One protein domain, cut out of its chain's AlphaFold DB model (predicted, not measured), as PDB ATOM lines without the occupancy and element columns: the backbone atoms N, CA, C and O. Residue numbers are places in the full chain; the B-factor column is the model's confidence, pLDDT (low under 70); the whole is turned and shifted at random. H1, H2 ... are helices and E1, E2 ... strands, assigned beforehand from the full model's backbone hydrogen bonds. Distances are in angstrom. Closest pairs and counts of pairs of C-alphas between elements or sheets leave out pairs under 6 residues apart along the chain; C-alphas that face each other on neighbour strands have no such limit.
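AT A GLANCE: This is residues 227 to 410 of the 427 residues of an uncharacterized protein of Rhizobium esperanzae (UniProt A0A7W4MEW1). With little regular structure, the domain has a small twisted antiparallel sheet, E2-E1-E3-E4, at one end and helices H4 to H7 towards the other, with H2, H3 and loop 294 to 326 between. The printed part has 184 residues, under half in named elements, in order E1 E2 H1 E3 E4 H2 H3 H4 H5 H6 H7: mixed, compact, radius of gyration of the C-alphas 17.6 A, spans 52 by 35 by 28 A.

IN THESE COORDINATES: Strands are E1, residues 227 to 231, E2, 234 to 236, E3, 266 to 270, and E4, 275 to 279. Helices are H1, 243 to 246, H2, 290 to 293, H3, 327 to 332, H4, 334 to 338, H5, 348 to 355, H6, 365 to 375, and H7, 389 to 403, 20.7 A long. C-alpha 227 is at (330.490, 342.401, 251.625), C-alpha 403 at (328.767, 325.438, 240.438).

HOW THE PARTS SIT: Within hydrogen-bond range are N 229 and O 236 of E1 and E2, N 228 and O 268 of E1 and E3, and N 267 and O 279 of E3 and E4, each 2.8 A. E2, H1, E3 form a split strand-helix-strand unit, E1 between the strands, its crossover right-handed. H1 and H2 only graze the sheet. H6 and H7, a helical hairpin, touch, closest C-alphas Ala 372 and Val 395, 5.1 A. H5 touches H6, closest C-alphas Gln 353 and Pro 365, 4.9 A. H7 touches H4 with residues 392 to 396 alone, and H3 is close but not clearly touching H7. In H3 to H7 every O i to N i+4 pair is within hydrogen-bond range; H1 and H2 are too short.

THE WHOLE: The farthest C-alphas, Gly 249 and Asn 388, are 54.6 A apart. Links H1 to E3, H2 to H3 and H6 to H7 are long. The printed part has no cut, and no printed residue is under 70 in pLDDT.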
ATOM      1  N   HIS A 227     329.412 343.199 251.051       92.62
ATOM      2  CA  HIS A 227     330.490 342.401 251.625       92.62
ATOM      3  C   HIS A 227     331.271 343.206 252.664       92.62
ATOM      4  O   HIS A 227     331.655 344.343 252.405       92.62
ATOM      5  N   VAL A 228     331.563 342.574 253.797       92.38
ATOM      6  CA  VAL A 228     332.450 343.101 254.834       92.38
ATOM      7  C   VAL A 228     333.519 342.058 255.118       92.38
ATOM      8  O   VAL A 228     333.232 340.964 255.610       92.38
ATOM      9  N   TRP A 229     334.762 342.372 254.779       94.12
ATOM     10  CA  TRP A 229     335.912 341.596 255.217       94.12
ATOM     11  C   TRP A 229     336.197 341.891 256.681       94.12
ATOM     12  O   TRP A 229     336.088 343.036 257.114       94.12
ATOM     13  N   TYR A 230     336.609 340.868 257.420       93.88
ATOM     14  CA  TYR A 230     336.972 340.978 258.824       93.88
ATOM     15  C   TYR A 230     338.235 340.182 259.130       93.88
ATOM     16  O   TYR A 230     338.337 339.011 258.750       93.88
ATOM     17  N   TRP A 231     339.153 340.787 259.879       92.19
ATOM     18  CA  TRP A 231     340.288 340.089 260.474       92.19
ATOM     19  C   TRP A 231     340.768 340.800 261.742       92.19
ATOM     20  O   TRP A 231     341.194 341.952 261.691       92.19
ATOM     21  N   ASN A 232     340.740 340.092 262.876       85.44
ATOM     22  CA  ASN A 232     341.303 340.547 264.154       85.44
ATOM     23  C   ASN A 232     340.862 341.971 264.564       85.44
ATOM     24  O   ASN A 232     341.692 342.836 264.833       85.44
ATOM     25  N   GLY A 233     339.553 342.231 264.535       79.62
ATOM     26  CA  GLY A 233     338.967 343.546 264.835       79.62
ATOM     27  C   GLY A 233     338.987 344.543 263.669       79.62
ATOM     28  O   GLY A 233     338.259 345.526 263.703       79.62
ATOM     29  N   ASN A 234     339.743 344.287 262.600       79.06
ATOM     30  CA  ASN A 234     339.738 345.141 261.413       79.06
ATOM     31  C   ASN A 234     338.567 344.788 260.495       79.06
ATOM     32  O   ASN A 234     338.284 343.605 260.282       79.06
ATOM     33  N   ILE A 235     337.945 345.807 259.900       84.94
ATOM     34  CA  ILE A 235     336.878 345.670 258.901       84.94
ATOM     35  C   ILE A 235     337.270 346.349 257.588       84.94
ATOM     36  O   ILE A 235     338.014 347.325 257.582       84.94
ATOM     37  N   SER A 236     336.794 345.828 256.458       81.69
ATOM     38  CA  SER A 236     336.936 346.489 255.154       81.69
ATOM     39  C   SER A 236     335.746 346.193 254.247       81.69
ATOM     40  O   SER A 236     335.235 345.074 254.215       81.69
ATOM     41  N   PHE A 237     335.329 347.212 253.499       83.94
ATOM     42  CA  PHE A 237     334.257 347.167 252.495       83.94
ATOM     43  C   PHE A 237     334.811 347.054 251.077       83.94
ATOM     44  O   PHE A 237     334.052 347.044 250.105       83.94
ATOM     45  N   ASP A 238     336.136 346.980 250.949       81.94
ATOM     46  CA  ASP A 238     336.782 346.782 249.668       81.94
ATOM     47  C   ASP A 238     336.303 345.465 249.056       81.94
ATOM     48  O   ASP A 238     336.044 344.471 249.742       81.94
ATOM     49  N   GLN A 239     336.216 345.427 247.728       81.19
ATOM     50  CA  GLN A 239     335.787 344.213 247.034       81.19
ATOM     51  C   GLN A 239     336.672 343.007 247.387       81.19
ATOM     52  O   GLN A 239     336.180 341.875 247.442       81.19
ATOM     53  N   ASN A 240     337.959 343.249 247.651       84.56
ATOM     54  CA  ASN A 240     338.946 342.246 248.025       84.56
ATOM     55  C   ASN A 240     339.582 342.575 249.384       84.56
ATOM     56  O   ASN A 240     339.584 343.723 249.808       84.56
ATOM     57  N   ILE A 241     340.169 341.567 250.030       88.19
ATOM     58  CA  ILE A 241     340.883 341.716 251.303       88.19
ATOM     59  C   ILE A 241     341.999 342.767 251.131       88.19
ATOM     60  O   ILE A 241     342.817 342.611 250.213       88.19
ATOM     61  N   PRO A 242     342.100 343.800 251.991       83.44
ATOM     62  CA  PRO A 242     343.126 344.845 251.893       83.44
ATOM     63  C   PRO A 242     344.484 344.331 252.403       83.44
ATOM     64  O   PRO A 242     345.017 344.764 253.424       83.44
ATOM     65  N   ARG A 243     345.056 343.357 251.686       84.38
ATOM     66  CA  ARG A 243     346.217 342.565 252.126       84.38
ATOM     67  C   ARG A 243     347.440 343.411 252.458       84.38
ATOM     68  O   ARG A 243     348.085 343.154 253.462       84.38
ATOM     69  N   SER A 244     347.735 344.431 251.651       76.31
ATOM     70  CA  SER A 244     348.872 345.330 251.890       76.31
ATOM     71  C   SER A 244     348.765 346.085 253.212       76.31
ATOM     72  O   SER A 244     349.787 346.437 253.793       76.31
ATOM     73  N   THR A 245     347.536 346.336 253.662       78.69
ATOM     74  CA  THR A 245     347.245 347.056 254.900       78.69
ATOM     75  C   THR A 245     347.197 346.092 256.081       78.69
ATOM     76  O   THR A 245     347.804 346.357 257.111       78.69
ATOM     77  N   TRP A 246     346.512 344.955 255.934       83.75
ATOM     78  CA  TRP A 246     346.321 343.996 257.030       83.75
ATOM     79  C   TRP A 246     347.527 343.091 257.279       83.75
ATOM     80  O   TRP A 246     347.767 342.689 258.413       83.75
ATOM     81  N   PHE A 247     348.307 342.788 256.242       85.38
ATOM     82  CA  PHE A 247     349.437 341.862 256.305       85.38
ATOM     83  C   PHE A 247     350.703 342.513 255.726       85.38
ATOM     84  O   PHE A 247     351.209 342.099 254.678       85.38
ATOM     85  N   PRO A 248     351.239 343.562 256.377       78.12
ATOM     86  CA  PRO A 248     352.455 344.207 255.901       78.12
ATOM     87  C   PRO A 248     353.610 343.193 255.861       78.12
ATOM     88  O   PRO A 248     353.901 342.519 256.846       78.12
ATOM     89  N   GLY A 249     354.274 343.080 254.706       78.88
ATOM     90  CA  GLY A 249     355.397 342.157 254.492       78.88
ATOM     91  C   GLY A 249     355.065 340.869 253.730       78.88
ATOM     92  O   GLY A 249     355.992 340.134 253.395       78.88
ATOM     93  N   THR A 250     353.794 340.611 253.399       83.94
ATOM     94  CA  THR A 250     353.419 339.527 252.468       83.94
ATOM     95  C   THR A 250     353.876 339.821 251.043       83.94
ATOM     96  O   THR A 250     353.981 340.985 250.652       83.94
ATOM     97  N   ASN A 251     354.096 338.773 250.251       83.94
ATOM     98  CA  ASN A 251     354.469 338.876 248.846       83.94
ATOM     99  C   ASN A 251     353.358 339.581 248.035       83.94
ATOM    100  O   ASN A 251     352.293 338.993 247.821       83.94
ATOM    101  N   PRO A 252     353.582 340.804 247.516       78.06
ATOM    102  CA  PRO A 252     352.534 341.528 246.802       78.06
ATOM    103  C   PRO A 252     352.131 340.855 245.480       78.06
ATOM    104  O   PRO A 252     351.048 341.129 244.961       78.06
ATOM    105  N   GLN A 253     352.964 339.957 244.946       85.31
ATOM    106  CA  GLN A 253     352.719 339.212 243.711       85.31
ATOM    107  C   GLN A 253     351.954 337.900 243.930       85.31
ATOM    108  O   GLN A 253     351.461 337.335 242.955       85.31
ATOM    109  N   ASP A 254     351.829 337.420 245.169       84.88
ATOM    110  CA  ASP A 254     350.991 336.264 245.490       84.88
ATOM    111  C   ASP A 254     349.640 336.752 246.033       84.88
ATOM    112  O   ASP A 254     349.597 337.287 247.140       84.88
ATOM    113  N   PRO A 255     348.523 336.606 245.297       80.12
ATOM    114  CA  PRO A 255     347.212 337.066 245.747       80.12
ATOM    115  C   PRO A 255     346.645 336.294 246.948       80.12
ATOM    116  O   PRO A 255     345.670 336.758 247.541       80.12
ATOM    117  N   PHE A 256     347.243 335.158 247.314       84.75
ATOM    118  CA  PHE A 256     346.801 334.294 248.411       84.75
ATOM    119  C   PHE A 256     347.748 334.314 249.616       84.75
ATOM    120  O   PHE A 256     347.508 333.598 250.593       84.75
ATOM    121  N   ASP A 257     348.805 335.128 249.577       87.62
ATOM    122  CA  ASP A 257     349.668 335.332 250.734       87.62
ATOM    123  C   ASP A 257     348.986 336.273 251.736       87.62
ATOM    124  O   ASP A 257     348.828 337.474 251.504       87.62
ATOM    125  N   PHE A 258     348.555 335.679 252.848       90.50
ATOM    126  CA  PHE A 258     347.946 336.346 253.999       90.50
ATOM    127  C   PHE A 258     348.841 336.248 255.246       90.50
ATOM    128  O   PHE A 258     348.341 336.299 256.368       90.50
ATOM    129  N   GLY A 259     350.140 335.965 255.083       88.81
ATOM    130  CA  GLY A 259     351.072 335.830 256.209       88.81
ATOM    131  C   GLY A 259     350.750 334.664 257.153       88.81
ATOM    132  O   GLY A 259     351.136 334.685 258.315       88.81
ATOM    133  N   GLY A 260     350.013 333.655 256.676       89.69
ATOM    134  CA  GLY A 260     349.543 332.522 257.486       89.69
ATOM    135  C   GLY A 260     348.173 332.716 258.149       89.69
ATOM    136  O   GLY A 260     347.626 331.753 258.678       89.69
ATOM    137  N   HIS A 261     347.561 333.899 258.039       91.56
ATOM    138  CA  HIS A 261     346.299 334.234 258.714       91.56
ATOM    139  C   HIS A 261     345.035 333.941 257.898       91.56
ATOM    140  O   HIS A 261     343.932 334.301 258.305       91.56
ATOM    141  N   GLY A 262     345.141 333.266 256.750       90.75
ATOM    142  CA  GLY A 262     344.005 333.063 255.839       90.75
ATOM    143  C   GLY A 262     342.771 332.419 256.490       90.75
ATOM    144  O   GLY A 262     341.647 332.699 256.076       90.75
ATOM    145  N   ALA A 263     342.966 331.585 257.519       92.56
ATOM    146  CA  ALA A 263     341.888 330.940 258.273       92.56
ATOM    147  C   ALA A 263     341.220 331.859 259.311       92.56
ATOM    148  O   ALA A 263     340.142 331.543 259.797       92.56
ATOM    149  N   GLU A 264     341.825 332.983 259.665       94.12
ATOM    150  CA  GLU A 264     341.274 333.948 260.623       94.12
ATOM    151  C   GLU A 264     340.465 335.048 259.926       94.12
ATOM    152  O   GLU A 264     339.747 335.802 260.579       94.12
ATOM    153  N   ILE A 265     340.560 335.128 258.596       95.56
ATOM    154  CA  ILE A 265     339.836 336.099 257.780       95.56
ATOM    155  C   ILE A 265     338.429 335.578 257.509       95.56
ATOM    156  O   ILE A 265     338.250 334.470 256.992       95.56
ATOM    157  N   PHE A 266     337.434 336.407 257.798       97.06
ATOM    158  CA  PHE A 266     336.040 336.144 257.472       97.06
ATOM    159  C   PHE A 266     335.516 337.158 256.465       97.06
ATOM    160  O   PHE A 266     335.974 338.297 256.390       97.06
ATOM    161  N   ASN A 267     334.514 336.733 255.711       96.94
ATOM    162  CA  ASN A 267     333.683 337.606 254.911       96.94
ATOM    163  C   ASN A 267     332.241 337.506 255.399       96.94
ATOM    164  O   ASN A 267     331.722 336.402 255.567       96.94
ATOM    165  N   PHE A 268     331.617 338.654 255.621       95.94
ATOM    166  CA  PHE A 268     330.217 338.781 255.986       95.94
ATOM    167  C   PHE A 268     329.444 339.403 254.825       95.94
ATOM    168  O   PHE A 268     329.944 340.326 254.188       95.94
ATOM    169  N   VAL A 269     328.225 338.929 254.566       95.56
ATOM    170  CA  VAL A 269     327.285 339.571 253.640       95.56
ATOM    171  C   VAL A 269     325.990 339.894 254.360       95.56
ATOM    172  O   VAL A 269     325.334 338.998 254.894       95.56
ATOM    173  N   ILE A 270     325.633 341.177 254.366       91.38
ATOM    174  CA  ILE A 270     324.421 341.696 255.007       91.38
ATOM    175  C   ILE A 270     323.270 341.608 254.005       91.38
ATOM    176  O   ILE A 270     323.376 342.130 252.898       91.38
ATOM    177  N   HIS A 271     322.159 340.973 254.376       91.06
ATOM    178  CA  HIS A 271     320.972 340.856 253.523       91.06
ATOM    179  C   HIS A 271     319.798 341.686 254.049       91.06
ATOM    180  O   HIS A 271     319.682 341.971 255.241       91.06
ATOM    181  N   ALA A 272     318.909 342.086 253.135       86.56
ATOM    182  CA  ALA A 272     317.755 342.937 253.437       86.56
ATOM    183  C   ALA A 272     316.745 342.272 254.386       86.56
ATOM    184  O   ALA A 272     316.021 342.967 255.090       86.56
ATOM    185  N   ASP A 273     316.724 340.937 254.431       84.56
ATOM    186  CA  ASP A 273     315.903 340.151 255.359       84.56
ATOM    187  C   ASP A 273     316.450 340.139 256.799       84.56
ATOM    188  O   ASP A 273     315.884 339.486 257.672       84.56
ATOM    189  N   GLY A 274     317.547 340.859 257.057       81.81
ATOM    190  CA  GLY A 274     318.197 340.942 258.359       81.81
ATOM    191  C   GLY A 274     319.191 339.814 258.634       81.81
ATOM    192  O   GLY A 274     319.875 339.871 259.656       81.81
ATOM    193  N   SER A 275     319.315 338.830 257.739       88.81
ATOM    194  CA  SER A 275     320.323 337.781 257.873       88.81
ATOM    195  C   SER A 275     321.716 338.279 257.491       88.81
ATOM    196  O   SER A 275     321.896 339.132 256.615       88.81
ATOM    197  N   ILE A 276     322.719 337.714 258.154       94.06
ATOM    198  CA  ILE A 276     324.129 337.981 257.903       94.06
ATOM    199  C   ILE A 276     324.808 336.652 257.630       94.06
ATOM    200  O   ILE A 276     324.869 335.774 258.490       94.06
ATOM    201  N   LEU A 277     325.319 336.494 256.416       97.31
ATOM    202  CA  LEU A 277     325.992 335.274 256.001       97.31
ATOM    203  C   LEU A 277     327.496 335.430 256.216       97.31
ATOM    204  O   LEU A 277     328.090 336.355 255.677       97.31
ATOM    205  N   ARG A 278     328.114 334.534 256.989       97.50
ATOM    206  CA  ARG A 278     329.561 334.508 257.255       97.50
ATOM    207  C   ARG A 278     330.227 333.333 256.543       97.50
ATOM    208  O   ARG A 278     329.757 332.200 256.647       97.50
ATOM    209  N   GLY A 279     331.359 333.585 255.896       97.56
ATOM    210  CA  GLY A 279     332.156 332.582 255.191       97.56
ATOM    211  C   GLY A 279     333.644 332.914 255.129       97.56
ATOM    212  O   GLY A 279     334.093 333.926 255.666       97.56
ATOM    213  N   ARG A 280     334.403 332.051 254.454       96.62
ATOM    214  CA  ARG A 280     335.840 332.183 254.171       96.62
ATOM    215  C   ARG A 280     336.118 331.909 252.689       96.62
ATOM    216  O   ARG A 280     336.844 330.968 252.357       96.62
ATOM    217  N   PRO A 281     335.538 332.704 251.776       94.69
ATOM    218  CA  PRO A 281     335.539 332.390 250.351       94.69
ATOM    219  C   PRO A 281     336.932 332.480 249.699       94.69
ATOM    220  O   PRO A 281     337.129 331.978 248.596       94.69
ATOM    221  N   GLN A 282     337.916 333.074 250.383       92.25
ATOM    222  CA  GLN A 282     339.325 333.099 249.988       92.25
ATOM    223  C   GLN A 282     340.039 331.744 250.148       92.25
ATOM    224  O   GLN A 282     341.104 331.542 249.568       92.25
ATOM    225  N   LEU A 283     339.481 330.812 250.929       90.69
ATOM    226  CA  LEU A 283     340.051 329.485 251.147       90.69
ATOM    227  C   LEU A 283     339.229 328.416 250.425       90.69
ATOM    228  O   LEU A 283     338.026 328.266 250.638       90.69
ATOM    229  N   ARG A 284     339.899 327.601 249.603       82.50
ATOM    230  CA  ARG A 284     339.251 326.461 248.940       82.50
ATOM    231  C   ARG A 284     338.712 325.473 249.980       82.50
ATOM    232  O   ARG A 284     339.404 325.143 250.940       82.50
ATOM    233  N   ALA A 285     337.496 324.974 249.742       80.00
ATOM    234  CA  ALA A 285     336.810 323.983 250.580       80.00
ATOM    235  C   ALA A 285     336.586 324.402 252.049       80.00
ATOM    236  O   ALA A 285     336.409 323.544 252.918       80.00
ATOM    237  N   LYS A 286     336.589 325.707 252.338       91.19
ATOM    238  CA  LYS A 286     336.118 326.253 253.615       91.19
ATOM    239  C   LYS A 286     334.682 326.745 253.508       91.19
ATOM    240  O   LYS A 286     334.134 326.885 252.418       91.19
ATOM    241  N   GLU A 287     334.074 326.928 254.669       95.25
ATOM    242  CA  GLU A 287     332.682 327.315 254.824       95.25
ATOM    243  C   GLU A 287     332.374 328.659 254.147       95.25
ATOM    244  O   GLU A 287     333.183 329.584 254.181       95.25
ATOM    245  N   GLY A 288     331.189 328.771 253.550       96.31
ATOM    246  CA  GLY A 288     330.687 329.995 252.927       96.31
ATOM    247  C   GLY A 288     331.444 330.395 251.662       96.31
ATOM    248  O   GLY A 288     332.243 331.333 251.669       96.31
ATOM    249  N   SER A 289     331.151 329.705 250.558       96.06
ATOM    250  CA  SER A 289     331.607 330.109 249.223       96.06
ATOM    251  C   SER A 289     330.933 331.411 248.769       96.06
ATOM    252  O   SER A 289     329.880 331.784 249.284       96.06
ATOM    253  N   PHE A 290     331.491 332.086 247.755       95.88
ATOM    254  CA  PHE A 290     330.840 333.273 247.182       95.88
ATOM    255  C   PHE A 290     329.439 332.978 246.637       95.88
ATOM    256  O   PHE A 290     328.529 333.745 246.913       95.88
ATOM    257  N   SER A 291     329.235 331.852 245.944       95.88
ATOM    258  CA  SER A 291     327.899 331.403 245.506       95.88
ATOM    259  C   SER A 291     326.890 331.391 246.667       95.88
ATOM    260  O   SER A 291     325.781 331.916 246.546       95.88
ATOM    261  N   TRP A 292     327.305 330.890 247.838       97.75
ATOM    262  CA  TRP A 292     326.466 330.853 249.034       97.75
ATOM    263  C   TRP A 292     326.247 332.235 249.662       97.75
ATOM    264  O   TRP A 292     325.105 332.647 249.858       97.75
ATOM    265  N   LEU A 293     327.330 332.967 249.940       97.94
ATOM    266  CA  LEU A 293     327.299 334.303 250.551       97.94
ATOM    267  C   LEU A 293     326.451 335.285 249.736       97.94
ATOM    268  O   LEU A 293     325.675 336.071 250.287       97.94
ATOM    269  N   ASN A 294     326.568 335.192 248.414       97.94
ATOM    270  CA  ASN A 294     325.909 336.083 247.478       97.94
ATOM    271  C   ASN A 294     324.476 335.650 247.151       97.94
ATOM    272  O   ASN A 294     323.798 336.348 246.401       97.94
ATOM    273  N   ARG A 295     324.029 334.488 247.650       98.06
ATOM    274  CA  ARG A 295     322.782 333.827 247.228       98.06
ATOM    275  C   ARG A 295     322.690 333.707 245.698       98.06
ATOM    276  O   ARG A 295     321.638 333.910 245.104       98.06
ATOM    277  N   ASN A 296     323.824 333.412 245.066       98.25
ATOM    278  CA  ASN A 296     324.028 333.411 243.623       98.25
ATOM    279  C   ASN A 296     324.437 332.004 243.156       98.25
ATOM    280  O   ASN A 296     325.615 331.768 242.884       98.25
ATOM    281  N   PRO A 297     323.480 331.066 243.048       97.44
ATOM    282  CA  PRO A 297     323.769 329.675 242.707       97.44
ATOM    283  C   PRO A 297     324.356 329.474 241.307       97.44
ATOM    284  O   PRO A 297     324.884 328.407 241.019       97.44
ATOM    285  N   GLY A 298     324.243 330.475 240.433       96.31
ATOM    286  CA  GLY A 298     324.819 330.433 239.095       96.31
ATOM    287  C   GLY A 298     326.213 331.046 238.992       96.31
ATOM    288  O   GLY A 298     326.777 331.011 237.908       96.31
ATOM    289  N   ASN A 299     326.768 331.664 240.040       95.25
ATOM    290  CA  ASN A 299     327.962 332.518 239.907       95.25
ATOM    291  C   ASN A 299     327.803 333.588 238.799       95.25
ATOM    292  O   ASN A 299     328.731 333.922 238.059       95.25
ATOM    293  N   LEU A 300     326.592 334.143 238.670       97.12
ATOM    294  CA  LEU A 300     326.267 335.156 237.668       97.12
ATOM    295  C   LEU A 300     327.101 336.417 237.899       97.12
ATOM    296  O   LEU A 300     327.161 336.922 239.021       97.12
ATOM    297  N   THR A 301     327.713 336.943 236.840       95.69
ATOM    298  CA  THR A 301     328.534 338.164 236.873       95.69
ATOM    299  C   THR A 301     327.747 339.383 236.407       95.69
ATOM    300  O   THR A 301     326.848 339.275 235.573       95.69
ATOM    301  N   GLY A 302     328.107 340.561 236.908       93.62
ATOM    302  CA  GLY A 302     327.497 341.826 236.515       93.62
ATOM    303  C   GLY A 302     328.501 342.960 236.370       93.62
ATOM    304  O   GLY A 302     329.698 342.797 236.584       93.62
ATOM    305  N   VAL A 303     327.983 344.120 235.982       92.06
ATOM    306  CA  VAL A 303     328.711 345.392 235.925       92.06
ATOM    307  C   VAL A 303     327.795 346.496 236.438       92.06
ATOM    308  O   VAL A 303     326.568 346.351 236.398       92.06
ATOM    309  N   ALA A 304     328.372 347.599 236.908       86.50
ATOM    310  CA  ALA A 304     327.594 348.757 237.336       86.50
ATOM    311  C   ALA A 304     326.686 349.262 236.196       86.50
ATOM    312  O   ALA A 304     327.124 349.368 235.049       86.50
ATOM    313  N   GLY A 305     325.414 349.529 236.504       86.62
ATOM    314  CA  GLY A 305     324.399 349.911 235.512       86.62
ATOM    315  C   GLY A 305     324.015 348.807 234.513       86.62
ATOM    316  O   GLY A 305     323.389 349.099 233.495       86.62
ATOM    317  N   GLY A 306     324.412 347.555 234.766       90.19
ATOM    318  CA  GLY A 306     324.041 346.401 233.949       90.19
ATOM    319  C   GLY A 306     322.562 345.997 234.081       90.19
ATOM    320  O   GLY A 306     321.807 346.621 234.826       90.19
ATOM    321  N   PRO A 307     322.137 344.942 233.361       93.50
ATOM    322  CA  PRO A 307     320.764 344.448 233.424       93.50
ATOM    323  C   PRO A 307     320.352 344.041 234.842       93.50
ATOM    324  O   PRO A 307     321.140 343.444 235.576       93.50
ATOM    325  N   ASP A 308     319.103 344.332 235.194       95.31
ATOM    326  CA  ASP A 308     318.499 343.928 236.460       95.31
ATOM    327  C   ASP A 308     317.889 342.524 236.344       95.31
ATOM    328  O   ASP A 308     317.014 342.273 235.512       95.31
ATOM    329  N   PHE A 309     318.375 341.606 237.173       96.62
ATOM    330  CA  PHE A 309     317.875 340.244 237.335       96.62
ATOM    331  C   PHE A 309     317.280 340.014 238.738       96.62
ATOM    332  O   PHE A 309     317.040 338.871 239.119       96.62
ATOM    333  N   GLY A 310     317.056 341.080 239.514       95.31
ATOM    334  CA  GLY A 310     316.603 341.033 240.904       95.31
ATOM    335  C   GLY A 310     317.735 341.064 241.937       95.31
ATOM    336  O   GLY A 310     317.479 340.856 243.123       95.31
ATOM    337  N   GLN A 311     318.982 341.291 241.519       97.25
ATOM    338  CA  GLN A 311     320.112 341.501 242.428       97.25
ATOM    339  C   GLN A 311     319.995 342.819 243.209       97.25
ATOM    340  O   GLN A 311     319.266 343.732 242.823       97.25
ATOM    341  N   TYR A 312     320.816 342.981 244.245       93.62
ATOM    342  CA  TYR A 312     321.050 344.302 244.821       93.62
ATOM    343  C   TYR A 312     321.740 345.226 243.793       93.62
ATOM    344  O   TYR A 312     322.764 344.842 243.212       93.62
ATOM    345  N   PRO A 313     321.218 346.444 243.553       88.75
ATOM    346  CA  PRO A 313     321.768 347.346 242.546       88.75
ATOM    347  C   PRO A 313     323.229 347.715 242.815       88.75
ATOM    348  O   PRO A 313     323.570 348.198 243.891       88.75
ATOM    349  N   ASN A 314     324.085 347.537 241.803       86.38
ATOM    350  CA  ASN A 314     325.507 347.905 241.831       86.38
ATOM    351  C   ASN A 314     326.323 347.283 242.985       86.38
ATOM    352  O   ASN A 314     327.338 347.851 243.391       86.38
ATOM    353  N   LYS A 315     325.912 346.120 243.502       89.31
ATOM    354  CA  LYS A 315     326.653 345.370 244.525       89.31
ATOM    355  C   LYS A 315     327.313 344.138 243.906       89.31
ATOM    356  O   LYS A 315     326.648 343.337 243.248       89.31
ATOM    357  N   PHE A 316     328.619 343.994 244.128       91.50
ATOM    358  CA  PHE A 316     329.424 342.898 243.591       91.50
ATOM    359  C   PHE A 316     330.551 342.521 244.556       91.50
ATOM    360  O   PHE A 316     331.070 343.382 245.265       91.50
ATOM    361  N   ASN A 317     330.986 341.261 244.522       90.81
ATOM    362  CA  ASN A 317     332.268 340.866 245.116       90.81
ATOM    363  C   ASN A 317     333.442 341.164 244.156       90.81
ATOM    364  O   ASN A 317     333.236 341.622 243.032       90.81
ATOM    365  N   TRP A 318     334.681 340.851 244.553       86.12
ATOM    366  CA  TRP A 318     335.863 341.051 243.694       86.12
ATOM    367  C   TRP A 318     335.878 340.249 242.383       86.12
ATOM    368  O   TRP A 318     336.581 340.632 241.452       86.12
ATOM    369  N   HIS A 319     335.090 339.176 242.268       89.44
ATOM    370  CA  HIS A 319     334.882 338.447 241.010       89.44
ATOM    371  C   HIS A 319     333.777 339.054 240.135       89.44
ATOM    372  O   HIS A 319     333.423 338.494 239.101       89.44
ATOM    373  N   SER A 320     333.221 340.202 240.531       93.38
ATOM    374  CA  SER A 320     332.060 340.824 239.891       93.38
ATOM    375  C   SER A 320     330.791 339.961 239.935       93.38
ATOM    376  O   SER A 320     329.883 340.161 239.125       93.38
ATOM    377  N   PHE A 321     330.697 338.997 240.858       96.06
ATOM    378  CA  PHE A 321     329.477 338.211 241.026       96.06
ATOM    379  C   PHE A 321     328.360 339.073 241.604       96.06
ATOM    380  O   PHE A 321     328.569 339.825 242.555       96.06
ATOM    381  N   LEU A 322     327.169 338.912 241.030       97.50
ATOM    382  CA  LEU A 322     325.921 339.486 241.514       97.50
ATOM    383  C   LEU A 322     325.585 338.947 242.906       97.50
ATOM    384  O   LEU A 322     325.983 337.833 243.261       97.50
ATOM    385  N   ILE A 323     324.838 339.743 243.668       97.50
ATOM    386  CA  ILE A 323     324.428 339.440 245.039       97.50
ATOM    387  C   ILE A 323     322.914 339.582 245.110       97.50
ATOM    388  O   ILE A 323     322.377 340.635 244.765       97.50
ATOM    389  N   PHE A 324     322.223 338.528 245.530       98.25
ATOM    390  CA  PHE A 324     320.771 338.447 245.463       98.25
ATOM    391  C   PHE A 324     320.114 338.513 246.841       98.25
ATOM    392  O   PHE A 324     320.676 338.009 247.816       98.25
ATOM    393  N   PRO A 325     318.890 339.069 246.926       94.81
ATOM    394  CA  PRO A 325     318.128 339.102 248.163       94.81
ATOM    395  C   PRO A 325     317.774 337.732 248.710       94.81
ATOM    396  O   PRO A 325     317.718 337.585 249.919       94.81
ATOM    397  N   THR A 326     317.536 336.732 247.862       96.25
ATOM    398  CA  THR A 326     317.215 335.354 248.260       96.25
ATOM    399  C   THR A 326     317.847 334.365 247.284       96.25
ATOM    400  O   THR A 326     318.161 334.718 246.147       96.25
ATOM    401  N   TRP A 327     318.016 333.116 247.725       96.56
ATOM    402  CA  TRP A 327     318.512 332.037 246.866       96.56
ATOM    403  C   TRP A 327     317.606 331.815 245.648       96.56
ATOM    404  O   TRP A 327     318.096 331.655 244.534       96.56
ATOM    405  N   ASP A 328     316.286 331.888 245.846       97.81
ATOM    406  CA  ASP A 328     315.294 331.717 244.781       97.81
ATOM    407  C   ASP A 328     315.380 332.819 243.723       97.81
ATOM    408  O   ASP A 328     315.256 332.534 242.533       97.81
ATOM    409  N   VAL A 329     315.642 334.069 244.129       98.06
ATOM    410  CA  VAL A 329     315.870 335.169 243.179       98.06
ATOM    411  C   VAL A 329     317.153 334.921 242.381       98.06
ATOM    412  O   VAL A 329     317.137 335.038 241.157       98.06
ATOM    413  N   GLY A 330     318.239 334.501 243.037       98.19
ATOM    414  CA  GLY A 330     319.485 334.156 242.347       98.19
ATOM    415  C   GLY A 330     319.347 332.969 241.390       98.19
ATOM    416  O   GLY A 330     319.903 332.994 240.293       98.19
ATOM    417  N   TYR A 331     318.559 331.953 241.751       98.50
ATOM    418  CA  TYR A 331     318.217 330.846 240.855       98.50
ATOM    419  C   TYR A 331     317.389 331.331 239.658       98.50
ATOM    420  O   TYR A 331     317.716 331.021 238.508       98.50
ATOM    421  N   ALA A 332     316.342 332.124 239.905       98.31
ATOM    422  CA  ALA A 332     315.460 332.656 238.869       98.31
ATOM    423  C   ALA A 332     316.192 333.574 237.877       98.31
ATOM    424  O   ALA A 332     315.806 333.631 236.711       98.31
ATOM    425  N   ALA A 333     317.271 334.236 238.306       98.56
ATOM    426  CA  ALA A 333     318.103 335.107 237.480       98.56
ATOM    427  C   ALA A 333     318.890 334.371 236.374       98.56
ATOM    428  O   ALA A 333     319.239 334.984 235.362       98.56
ATOM    429  N   ILE A 334     319.146 333.065 236.509       98.56
ATOM    430  CA  ILE A 334     319.976 332.305 235.556       98.56
ATOM    431  C   ILE A 334     319.335 332.275 234.156       98.56
ATOM    432  O   ILE A 334     320.005 332.541 233.155       98.56
ATOM    433  N   ALA A 335     318.030 332.007 234.060       98.31
ATOM    434  CA  ALA A 335     317.319 331.959 232.779       98.31
ATOM    435  C   ALA A 335     317.350 333.287 231.991       98.31
ATOM    436  O   ALA A 335     317.767 333.267 230.829       98.31
ATOM    437  N   PRO A 336     316.941 334.447 232.550       97.94
ATOM    438  CA  PRO A 336     317.035 335.723 231.842       97.94
ATOM    439  C   PRO A 336     318.486 336.128 231.558       97.94
ATOM    440  O   PRO A 336     318.741 336.740 230.520       97.94
ATOM    441  N   PHE A 337     319.451 335.740 232.401       98.06
ATOM    442  CA  PHE A 337     320.873 335.957 232.130       98.06
ATOM    443  C   PHE A 337     321.340 335.208 230.871       98.06
ATOM    444  O   PHE A 337     321.939 335.811 229.972       98.06
ATOM    445  N   LEU A 338     321.004 333.919 230.746       98.06
ATOM    446  CA  LEU A 338     321.308 333.106 229.560       98.06
ATOM    447  C   LEU A 338     320.514 333.558 228.324       98.06
ATOM    448  O   LEU A 338     321.047 333.612 227.217       98.06
ATOM    449  N   ARG A 339     319.253 333.967 228.485       97.75
ATOM    450  CA  ARG A 339     318.442 334.543 227.393       97.75
ATOM    451  C   ARG A 339     318.862 335.972 227.017       97.75
ATOM    452  O   ARG A 339     318.338 336.544 226.057       97.75
ATOM    453  N   GLY A 340     319.838 336.539 227.721       96.19
ATOM    454  CA  GLY A 340     320.440 337.823 227.411       96.19
ATOM    455  C   GLY A 340     321.292 337.806 226.133       96.19
ATOM    456  O   GLY A 340     321.716 336.753 225.646       96.19
ATOM    457  N   PRO A 341     321.624 338.989 225.589       94.62
ATOM    458  CA  PRO A 341     322.362 339.127 224.328       94.62
ATOM    459  C   PRO A 341     323.759 338.487 224.354       94.62
ATOM    460  O   PRO A 341     324.333 338.217 223.303       94.62
ATOM    461  N   LYS A 342     324.317 338.218 225.543       94.50
ATOM    462  CA  LYS A 342     325.631 337.582 225.701       94.50
ATOM    463  C   LYS A 342     325.635 336.100 225.298       94.50
ATOM    464  O   LYS A 342     326.701 335.634 224.879       94.50
ATOM    465  N   PHE A 343     324.499 335.401 225.427       97.56
ATOM    466  CA  PHE A 343     324.411 333.940 225.276       97.56
ATOM    467  C   PHE A 343     323.250 333.443 224.407       97.56
ATOM    468  O   PHE A 343     323.373 332.366 223.836       97.56
ATOM    469  N   ARG A 344     322.154 334.201 224.255       97.62
ATOM    470  CA  ARG A 344     320.912 333.715 223.616       97.62
ATOM    471  C   ARG A 344     321.089 333.116 222.216       97.62
ATOM    472  O   ARG A 344     320.368 332.196 221.847       97.62
ATOM    473  N   ASP A 345     322.039 333.646 221.448       98.25
ATOM    474  CA  ASP A 345     322.302 333.261 220.058       98.25
ATOM    475  C   ASP A 345     323.458 332.242 219.938       98.25
ATOM    476  O   ASP A 345     323.886 331.911 218.834       98.25
ATOM    477  N   LEU A 346     323.972 331.740 221.066       98.56
ATOM    478  CA  LEU A 346     324.976 330.679 221.129       98.56
ATOM    479  C   LEU A 346     324.303 329.312 221.273       98.56
ATOM    480  O   LEU A 346     323.242 329.193 221.891       98.56
ATOM    481  N   SER A 347     324.953 328.270 220.751       98.44
ATOM    482  CA  SER A 347     324.632 326.892 221.135       98.44
ATOM    483  C   SER A 347     324.954 326.665 222.612       98.44
ATOM    484  O   SER A 347     325.780 327.387 223.169       98.44
ATOM    485  N   ILE A 348     324.367 325.647 223.248       98.06
ATOM    486  CA  ILE A 348     324.702 325.281 224.636       98.06
ATOM    487  C   ILE A 348     326.221 325.106 224.796       98.06
ATOM    488  O   ILE A 348     326.813 325.707 225.686       98.06
ATOM    489  N   VAL A 349     326.888 324.387 223.887       97.12
ATOM    490  CA  VAL A 349     328.354 324.220 223.942       97.12
ATOM    491  C   VAL A 349     329.092 325.559 223.908       97.12
ATOM    492  O   VAL A 349     329.940 325.810 224.764       97.12
ATOM    493  N   ALA A 350     328.749 326.447 222.973       97.69
ATOM    494  CA  ALA A 350     329.402 327.750 222.869       97.69
ATOM    495  C   ALA A 350     329.070 328.673 224.058       97.69
ATOM    496  O   ALA A 350     329.914 329.460 224.491       97.69
ATOM    497  N   ALA A 351     327.859 328.572 224.609       97.44
ATOM    498  CA  ALA A 351     327.444 329.325 225.783       97.44
ATOM    499  C   ALA A 351     328.257 328.920 227.016       97.44
ATOM    500  O   ALA A 351     328.821 329.794 227.670       97.44
ATOM    501  N   PHE A 352     328.397 327.620 227.292       95.69
ATOM    502  CA  PHE A 352     329.125 327.120 228.463       95.69
ATOM    503  C   PHE A 352     330.647 327.286 228.351       95.69
ATOM    504  O   PHE A 352     331.296 327.585 229.347       95.69
ATOM    505  N   GLN A 353     331.214 327.243 227.139       94.44
ATOM    506  CA  GLN A 353     332.604 327.665 226.896       94.44
ATOM    507  C   GLN A 353     332.867 329.123 227.282       94.44
ATOM    508  O   GLN A 353     333.968 329.462 227.709       94.44
ATOM    509  N   LYS A 354     331.866 329.992 227.118       94.31
ATOM    510  CA  LYS A 354     331.937 331.403 227.507       94.31
ATOM    511  C   LYS A 354     331.566 331.630 228.974       94.31
ATOM    512  O   LYS A 354     332.001 332.619 229.554       94.31
ATOM    513  N   TYR A 355     330.724 330.767 229.533       92.69
ATOM    514  CA  TYR A 355     330.245 330.837 230.909       92.69
ATOM    515  C   TYR A 355     331.319 330.396 231.909       92.69
ATOM    516  O   TYR A 355     331.581 331.120 232.861       92.69
ATOM    517  N   ALA A 356     331.977 329.263 231.640       89.81
ATOM    518  CA  ALA A 356     333.041 328.682 232.461       89.81
ATOM    519  C   ALA A 356     334.261 328.321 231.585       89.81
ATOM    520  O   ALA A 356     334.475 327.150 231.258       89.81
ATOM    521  N   PRO A 357     335.055 329.312 231.139       89.25
ATOM    522  CA  PRO A 357     336.163 329.087 230.214       89.25
ATOM    523  C   PRO A 357     337.206 328.117 230.777       89.25
ATOM    524  O   PRO A 357     337.541 328.165 231.957       89.25
ATOM    525  N   SER A 358     337.804 327.290 229.915       87.50
ATOM    526  CA  SER A 358     338.847 326.323 230.305       87.50
ATOM    527  C   SER A 358     340.154 326.971 230.783       87.50
ATOM    528  O   SER A 358     341.021 326.283 231.314       87.50
ATOM    529  N   GLY A 359     340.331 328.275 230.542       81.00
ATOM    530  CA  GLY A 359     341.470 329.055 231.036       81.00
ATOM    531  C   GLY A 359     341.381 329.388 232.527       81.00
ATOM    532  O   GLY A 359     342.410 329.662 233.142       81.00
ATOM    533  N   ASP A 360     340.184 329.301 233.110       76.69
ATOM    534  CA  ASP A 360     339.954 329.524 234.533       76.69
ATOM    535  C   ASP A 360     340.087 328.176 235.255       76.69
ATOM    536  O   ASP A 360     339.338 327.226 235.014       76.69
ATOM    537  N   GLY A 361     341.145 328.055 236.063       72.62
ATOM    538  CA  GLY A 361     341.697 326.772 236.501       72.62
ATOM    539  C   GLY A 361     340.677 325.786 237.083       72.62
ATOM    540  O   GLY A 361     340.045 326.062 238.097       72.62
ATOM    541  N   GLY A 362     340.612 324.591 236.486       76.56
ATOM    542  CA  GLY A 362     339.764 323.476 236.928       76.56
ATOM    543  C   GLY A 362     338.464 323.301 236.136       76.56
ATOM    544  O   GLY A 362     337.816 322.269 236.297       76.56
ATOM    545  N   ASN A 363     338.110 324.247 235.261       85.31
ATOM    546  CA  ASN A 363     336.896 324.169 234.451       85.31
ATOM    547  C   ASN A 363     337.020 323.181 233.279       85.31
ATOM    548  O   ASN A 363     337.996 323.199 232.528       85.31
ATOM    549  N   ASP A 364     335.967 322.388 233.062       92.31
ATOM    550  CA  ASP A 364     335.755 321.592 231.848       92.31
ATOM    551  C   ASP A 364     334.451 322.045 231.162       92.31
ATOM    552  O   ASP A 364     333.385 321.461 231.387       92.31
ATOM    553  N   PRO A 365     334.499 323.110 230.337       92.44
ATOM    554  CA  PRO A 365     333.301 323.662 229.708       92.44
ATOM    555  C   PRO A 365     332.604 322.696 228.752       92.44
ATOM    556  O   PRO A 365     331.404 322.825 228.524       92.44
ATOM    557  N   ILE A 366     333.338 321.745 228.162       92.19
ATOM    558  CA  ILE A 366     332.761 320.772 227.231       92.19
ATOM    559  C   ILE A 366     331.946 319.748 228.010       92.19
ATOM    560  O   ILE A 366     330.797 319.480 227.658       92.19
ATOM    561  N   ARG A 367     332.515 319.202 229.090       94.31
ATOM    562  CA  ARG A 367     331.782 318.317 229.994       94.31
ATOM    563  C   ARG A 367     330.559 319.025 230.574       94.31
ATOM    564  O   ARG A 367     329.468 318.471 230.501       94.31
ATOM    565  N   TYR A 368     330.725 320.257 231.056       94.56
ATOM    566  CA  TYR A 368     329.632 321.066 231.597       94.56
ATOM    567  C   TYR A 368     328.503 321.246 230.570       94.56
ATOM    568  O   TYR A 368     327.352 320.903 230.840       94.56
ATOM    569  N   ALA A 369     328.829 321.679 229.349       95.88
ATOM    570  CA  ALA A 369     327.850 321.826 228.275       95.88
ATOM    571  C   ALA A 369     327.089 320.528 227.973       95.88
ATOM    572  O   ALA A 369     325.875 320.556 227.769       95.88
ATOM    573  N   ASN A 370     327.799 319.396 227.927       95.62
ATOM    574  CA  ASN A 370     327.202 318.094 227.641       95.62
ATOM    575  C   ASN A 370     326.246 317.657 228.755       95.62
ATOM    576  O   ASN A 370     325.161 317.162 228.459       95.62
ATOM    577  N   GLU A 371     326.615 317.868 230.020       97.19
ATOM    578  CA  GLU A 371     325.751 317.567 231.163       97.19
ATOM    579  C   GLU A 371     324.507 318.471 231.190       97.19
ATOM    580  O   GLU A 371     323.404 317.978 231.426       97.19
ATOM    581  N   ALA A 372     324.650 319.764 230.874       97.19
ATOM    582  CA  ALA A 372     323.529 320.705 230.782       97.19
ATOM    583  C   ALA A 372     322.568 320.365 229.630       97.19
ATOM    584  O   ALA A 372     321.350 320.332 229.818       97.19
ATOM    585  N   ALA A 373     323.100 320.053 228.443       97.94
ATOM    586  CA  ALA A 373     322.294 319.634 227.296       97.94
ATOM    587  C   ALA A 373     321.562 318.310 227.568       97.94
ATOM    588  O   ALA A 373     320.373 318.189 227.267       97.94
ATOM    589  N   ALA A 374     322.249 317.343 228.189       98.00
ATOM    590  CA  ALA A 374     321.662 316.064 228.575       98.00
ATOM    591  C   ALA A 374     320.539 316.235 229.608       98.00
ATOM    592  O   ALA A 374     319.486 315.621 229.448       98.00
ATOM    593  N   ALA A 375     320.724 317.096 230.616       97.75
ATOM    594  CA  ALA A 375     319.693 317.403 231.608       97.75
ATOM    595  C   ALA A 375     318.428 317.990 230.961       97.75
ATOM    596  O   ALA A 375     317.316 317.617 231.321       97.75
ATOM    597  N   ALA A 376     318.592 318.854 229.957       97.88
ATOM    598  CA  ALA A 376     317.488 319.434 229.196       97.88
ATOM    599  C   ALA A 376     316.924 318.517 228.091       97.88
ATOM    600  O   ALA A 376     315.971 318.897 227.409       97.88
ATOM    601  N   GLY A 377     317.496 317.325 227.880       98.19
ATOM    602  CA  GLY A 377     317.055 316.388 226.844       98.19
ATOM    603  C   GLY A 377     317.266 316.894 225.413       98.19
ATOM    604  O   GLY A 377     316.491 316.554 224.519       98.19
ATOM    605  N   VAL A 378     318.289 317.725 225.181       98.44
ATOM    606  CA  VAL A 378     318.592 318.333 223.874       98.44
ATOM    607  C   VAL A 378     320.038 318.086 223.440       98.44
ATOM    608  O   VAL A 378     320.876 317.616 224.203       98.44
ATOM    609  N   SER A 379     320.350 318.413 222.184       97.75
ATOM    610  CA  SER A 379     321.728 318.411 221.686       97.75
ATOM    611  C   SER A 379     322.495 319.637 222.185       97.75
ATOM    612  O   SER A 379     321.942 320.732 222.259       97.75
ATOM    613  N   GLY A 380     323.805 319.499 222.410       96.31
ATOM    614  CA  GLY A 380     324.690 320.631 222.710       96.31
ATOM    615  C   GLY A 380     324.749 321.703 221.605       96.31
ATOM    616  O   GLY A 380     325.223 322.812 221.851       96.31
ATOM    617  N   ALA A 381     324.258 321.392 220.397       97.62
ATOM    618  CA  ALA A 381     324.125 322.332 219.284       97.62
ATOM    619  C   ALA A 381     322.870 323.227 219.365       97.62
ATOM    620  O   ALA A 381     322.812 324.228 218.652       97.62
ATOM    621  N   THR A 382     321.884 322.891 220.207       98.44
ATOM    622  CA  THR A 382     320.664 323.693 220.399       98.44
ATOM    623  C   THR A 382     321.024 325.096 220.882       98.44
ATOM    624  O   THR A 382     321.873 325.241 221.763       98.44
ATOM    625  N   LEU A 383     320.402 326.131 220.305       98.62
ATOM    626  CA  LEU A 383     320.621 327.513 220.735       98.62
ATOM    627  C   LEU A 383     319.916 327.785 222.064       98.62
ATOM    628  O   LEU A 383     318.809 327.304 222.296       98.62
ATOM    629  N   ILE A 384     320.514 328.624 222.909       98.56
ATOM    630  CA  ILE A 384     319.942 328.997 224.210       98.56
ATOM    631  C   ILE A 384     318.529 329.589 224.076       98.56
ATOM    632  O   ILE A 384     317.647 329.266 224.871       98.56
ATOM    633  N   ARG A 385     318.287 330.427 223.058       98.12
ATOM    634  CA  ARG A 385     316.966 331.023 222.790       98.12
ATOM    635  C   ARG A 385     315.882 330.016 222.389       98.12
ATOM    636  O   ARG A 385     314.708 330.352 222.498       98.12
ATOM    637  N   ASP A 386     316.268 328.829 221.917       98.44
ATOM    638  CA  ASP A 386     315.336 327.810 221.418       98.44
ATOM    639  C   ASP A 386     314.889 326.843 222.534       98.44
ATOM    640  O   ASP A 386     314.015 326.005 222.314       98.44
ATOM    641  N   LEU A 387     315.462 326.958 223.741       98.44
ATOM    642  CA  LEU A 387     315.037 326.194 224.913       98.44
ATOM    643  C   LEU A 387     313.694 326.714 225.435       98.44
ATOM    644  O   LEU A 387     313.565 327.893 225.799       98.44
ATOM    645  N   ASN A 388     312.716 325.813 225.544       98.38
ATOM    646  CA  ASN A 388     311.486 326.107 226.275       98.38
ATOM    647  C   ASN A 388     311.764 326.254 227.787       98.38
ATOM    648  O   ASN A 388     312.881 326.024 228.254       98.38
ATOM    649  N   ASP A 389     310.764 326.674 228.559       97.88
ATOM    650  CA  ASP A 389     310.963 326.990 229.978       97.88
ATOM    651  C   ASP A 389     311.322 325.765 230.837       97.88
ATOM    652  O   ASP A 389     312.149 325.890 231.739       97.88
ATOM    653  N   ASP A 390     310.789 324.578 230.530       98.31
ATOM    654  CA  ASP A 390     311.128 323.340 231.250       98.31
ATOM    655  C   ASP A 390     312.567 322.896 230.948       98.31
ATOM    656  O   ASP A 390     313.336 322.558 231.846       98.31
ATOM    657  N   GLN A 391     312.974 322.975 229.680       98.69
ATOM    658  CA  GLN A 391     314.347 322.699 229.262       98.69
ATOM    659  C   GLN A 391     315.331 323.690 229.887       98.69
ATOM    660  O   GLN A 391     316.379 323.284 230.381       98.69
ATOM    661  N   MET A 392     314.992 324.983 229.902       98.56
ATOM    662  CA  MET A 392     315.799 326.009 230.561       98.56
ATOM    663  C   MET A 392     315.930 325.728 232.060       98.56
ATOM    664  O   MET A 392     317.035 325.808 232.588       98.56
ATOM    665  N   ARG A 393     314.848 325.324 232.732       98.38
ATOM    666  CA  ARG A 393     314.880 324.938 234.149       98.38
ATOM    667  C   ARG A 393     315.861 323.794 234.408       98.38
ATOM    668  O   ARG A 393     316.671 323.896 235.321       98.38
ATOM    669  N   HIS A 394     315.871 322.760 233.568       98.38
ATOM    670  CA  HIS A 394     316.850 321.674 233.691       98.38
ATOM    671  C   HIS A 394     318.300 322.138 233.480       98.38
ATOM    672  O   HIS A 394     319.207 321.644 234.152       98.38
ATOM    673  N   VAL A 395     318.532 323.112 232.589       98.25
ATOM    674  CA  VAL A 395     319.846 323.764 232.460       98.25
ATOM    675  C   VAL A 395     320.202 324.530 233.739       98.25
ATOM    676  O   VAL A 395     321.329 324.406 234.211       98.25
ATOM    677  N   GLN A 396     319.265 325.283 234.326       98.06
ATOM    678  CA  GLN A 396     319.480 325.999 235.591       98.06
ATOM    679  C   GLN A 396     319.832 325.040 236.731       98.06
ATOM    680  O   GLN A 396     320.822 325.264 237.419       98.06
ATOM    681  N   ASP A 397     319.070 323.957 236.901       97.75
ATOM    682  CA  ASP A 397     319.313 322.945 237.936       97.75
ATOM    683  C   ASP A 397     320.715 322.346 237.802       97.75
ATOM    684  O   ASP A 397     321.442 322.217 238.789       97.75
ATOM    685  N   LYS A 398     321.126 322.042 236.565       97.44
ATOM    686  CA  LYS A 398     322.461 321.511 236.294       97.44
ATOM    687  C   LYS A 398     323.565 322.537 236.560       97.44
ATOM    688  O   LYS A 398     324.620 322.151 237.054       97.44
ATOM    689  N   ILE A 399     323.326 323.819 236.275       96.56
ATOM    690  CA  ILE A 399     324.248 324.898 236.655       96.56
ATOM    691  C   ILE A 399     324.433 324.910 238.171       96.56
ATOM    692  O   ILE A 399     325.559 324.822 238.644       96.56
ATOM    693  N   VAL A 400     323.342 324.932 238.941       96.25
ATOM    694  CA  VAL A 400     323.416 324.957 240.413       96.25
ATOM    695  C   VAL A 400     324.161 323.744 240.972       96.25
ATOM    696  O   VAL A 400     324.946 323.880 241.910       96.25
ATOM    697  N   GLU A 401     323.940 322.561 240.394       94.81
ATOM    698  CA  GLU A 401     324.639 321.331 240.777       94.81
ATOM    699  C   GLU A 401     326.152 321.410 240.527       94.81
ATOM    700  O   GLU A 401     326.930 321.005 241.389       94.81
ATOM    701  N   ILE A 402     326.568 321.926 239.364       91.44
ATOM    702  CA  ILE A 402     327.980 321.978 238.957       91.44
ATOM    703  C   ILE A 402     328.735 323.107 239.656       91.44
ATOM    704  O   ILE A 402     329.840 322.872 240.145       91.44
ATOM    705  N   GLU A 403     328.159 324.312 239.718       89.75
ATOM    706  CA  GLU A 403     328.767 325.438 240.438       89.75
ATOM    707  C   GLU A 403     328.928 325.093 241.920       89.75
ATOM    708  O   GLU A 403     329.965 325.362 242.533       89.75
ATOM    709  N   GLY A 404     327.890 324.471 242.488       90.06
ATOM    710  CA  GLY A 404     327.819 324.145 243.895       90.06
ATOM    711  C   GLY A 404     327.854 325.380 244.800       90.06
ATOM    712  O   GLY A 404     328.176 326.513 244.432       90.06
ATOM    713  N   ALA A 405     327.522 325.154 246.062       93.12
ATOM    714  CA  ALA A 405     327.690 326.148 247.105       93.12
ATOM    715  C   ALA A 405     328.159 325.449 248.367       93.12
ATOM    716  O   ALA A 405     327.599 324.427 248.760       93.12
ATOM    717  N   VAL A 406     329.188 326.006 249.001       95.56
ATOM    718  CA  VAL A 406     329.632 325.534 250.310       95.56
ATOM    719  C   VAL A 406     328.933 326.407 251.344       95.56
ATOM    720  O   VAL A 406     329.219 327.608 251.384       95.56
ATOM    721  N   PRO A 407     328.020 325.855 252.162       96.56
ATOM    722  CA  PRO A 407     327.332 326.634 253.177       96.56
ATOM    723  C   PRO A 407     328.310 327.248 254.175       96.56
ATOM    724  O   PRO A 407     329.328 326.647 254.524       96.56
ATOM    725  N   GLY A 408     328.007 328.467 254.604       96.31
ATOM    726  CA  GLY A 408     328.680 329.150 255.701       96.31
ATOM    727  C   GLY A 408     327.823 329.136 256.959       96.31
ATOM    728  O   GLY A 408     327.066 328.198 257.207       96.31
ATOM    729  N   VAL A 409     327.927 330.205 257.743       97.25
ATOM    730  CA  VAL A 409     327.111 330.406 258.946       97.25
ATOM    731  C   VAL A 409     326.118 331.533 258.707       97.25
ATOM    732  O   VAL A 409     326.506 332.615 258.276       97.25
ATOM    733  N   SER A 410     324.839 331.271 258.967       95.69
ATOM    734  CA  SER A 410     323.785 332.287 258.940       95.69
ATOM    735  C   SER A 410     323.600 332.839 260.346       95.69
ATOM    736  O   SER A 410     323.319 332.082 261.273       95.69
TER     737      SER A 410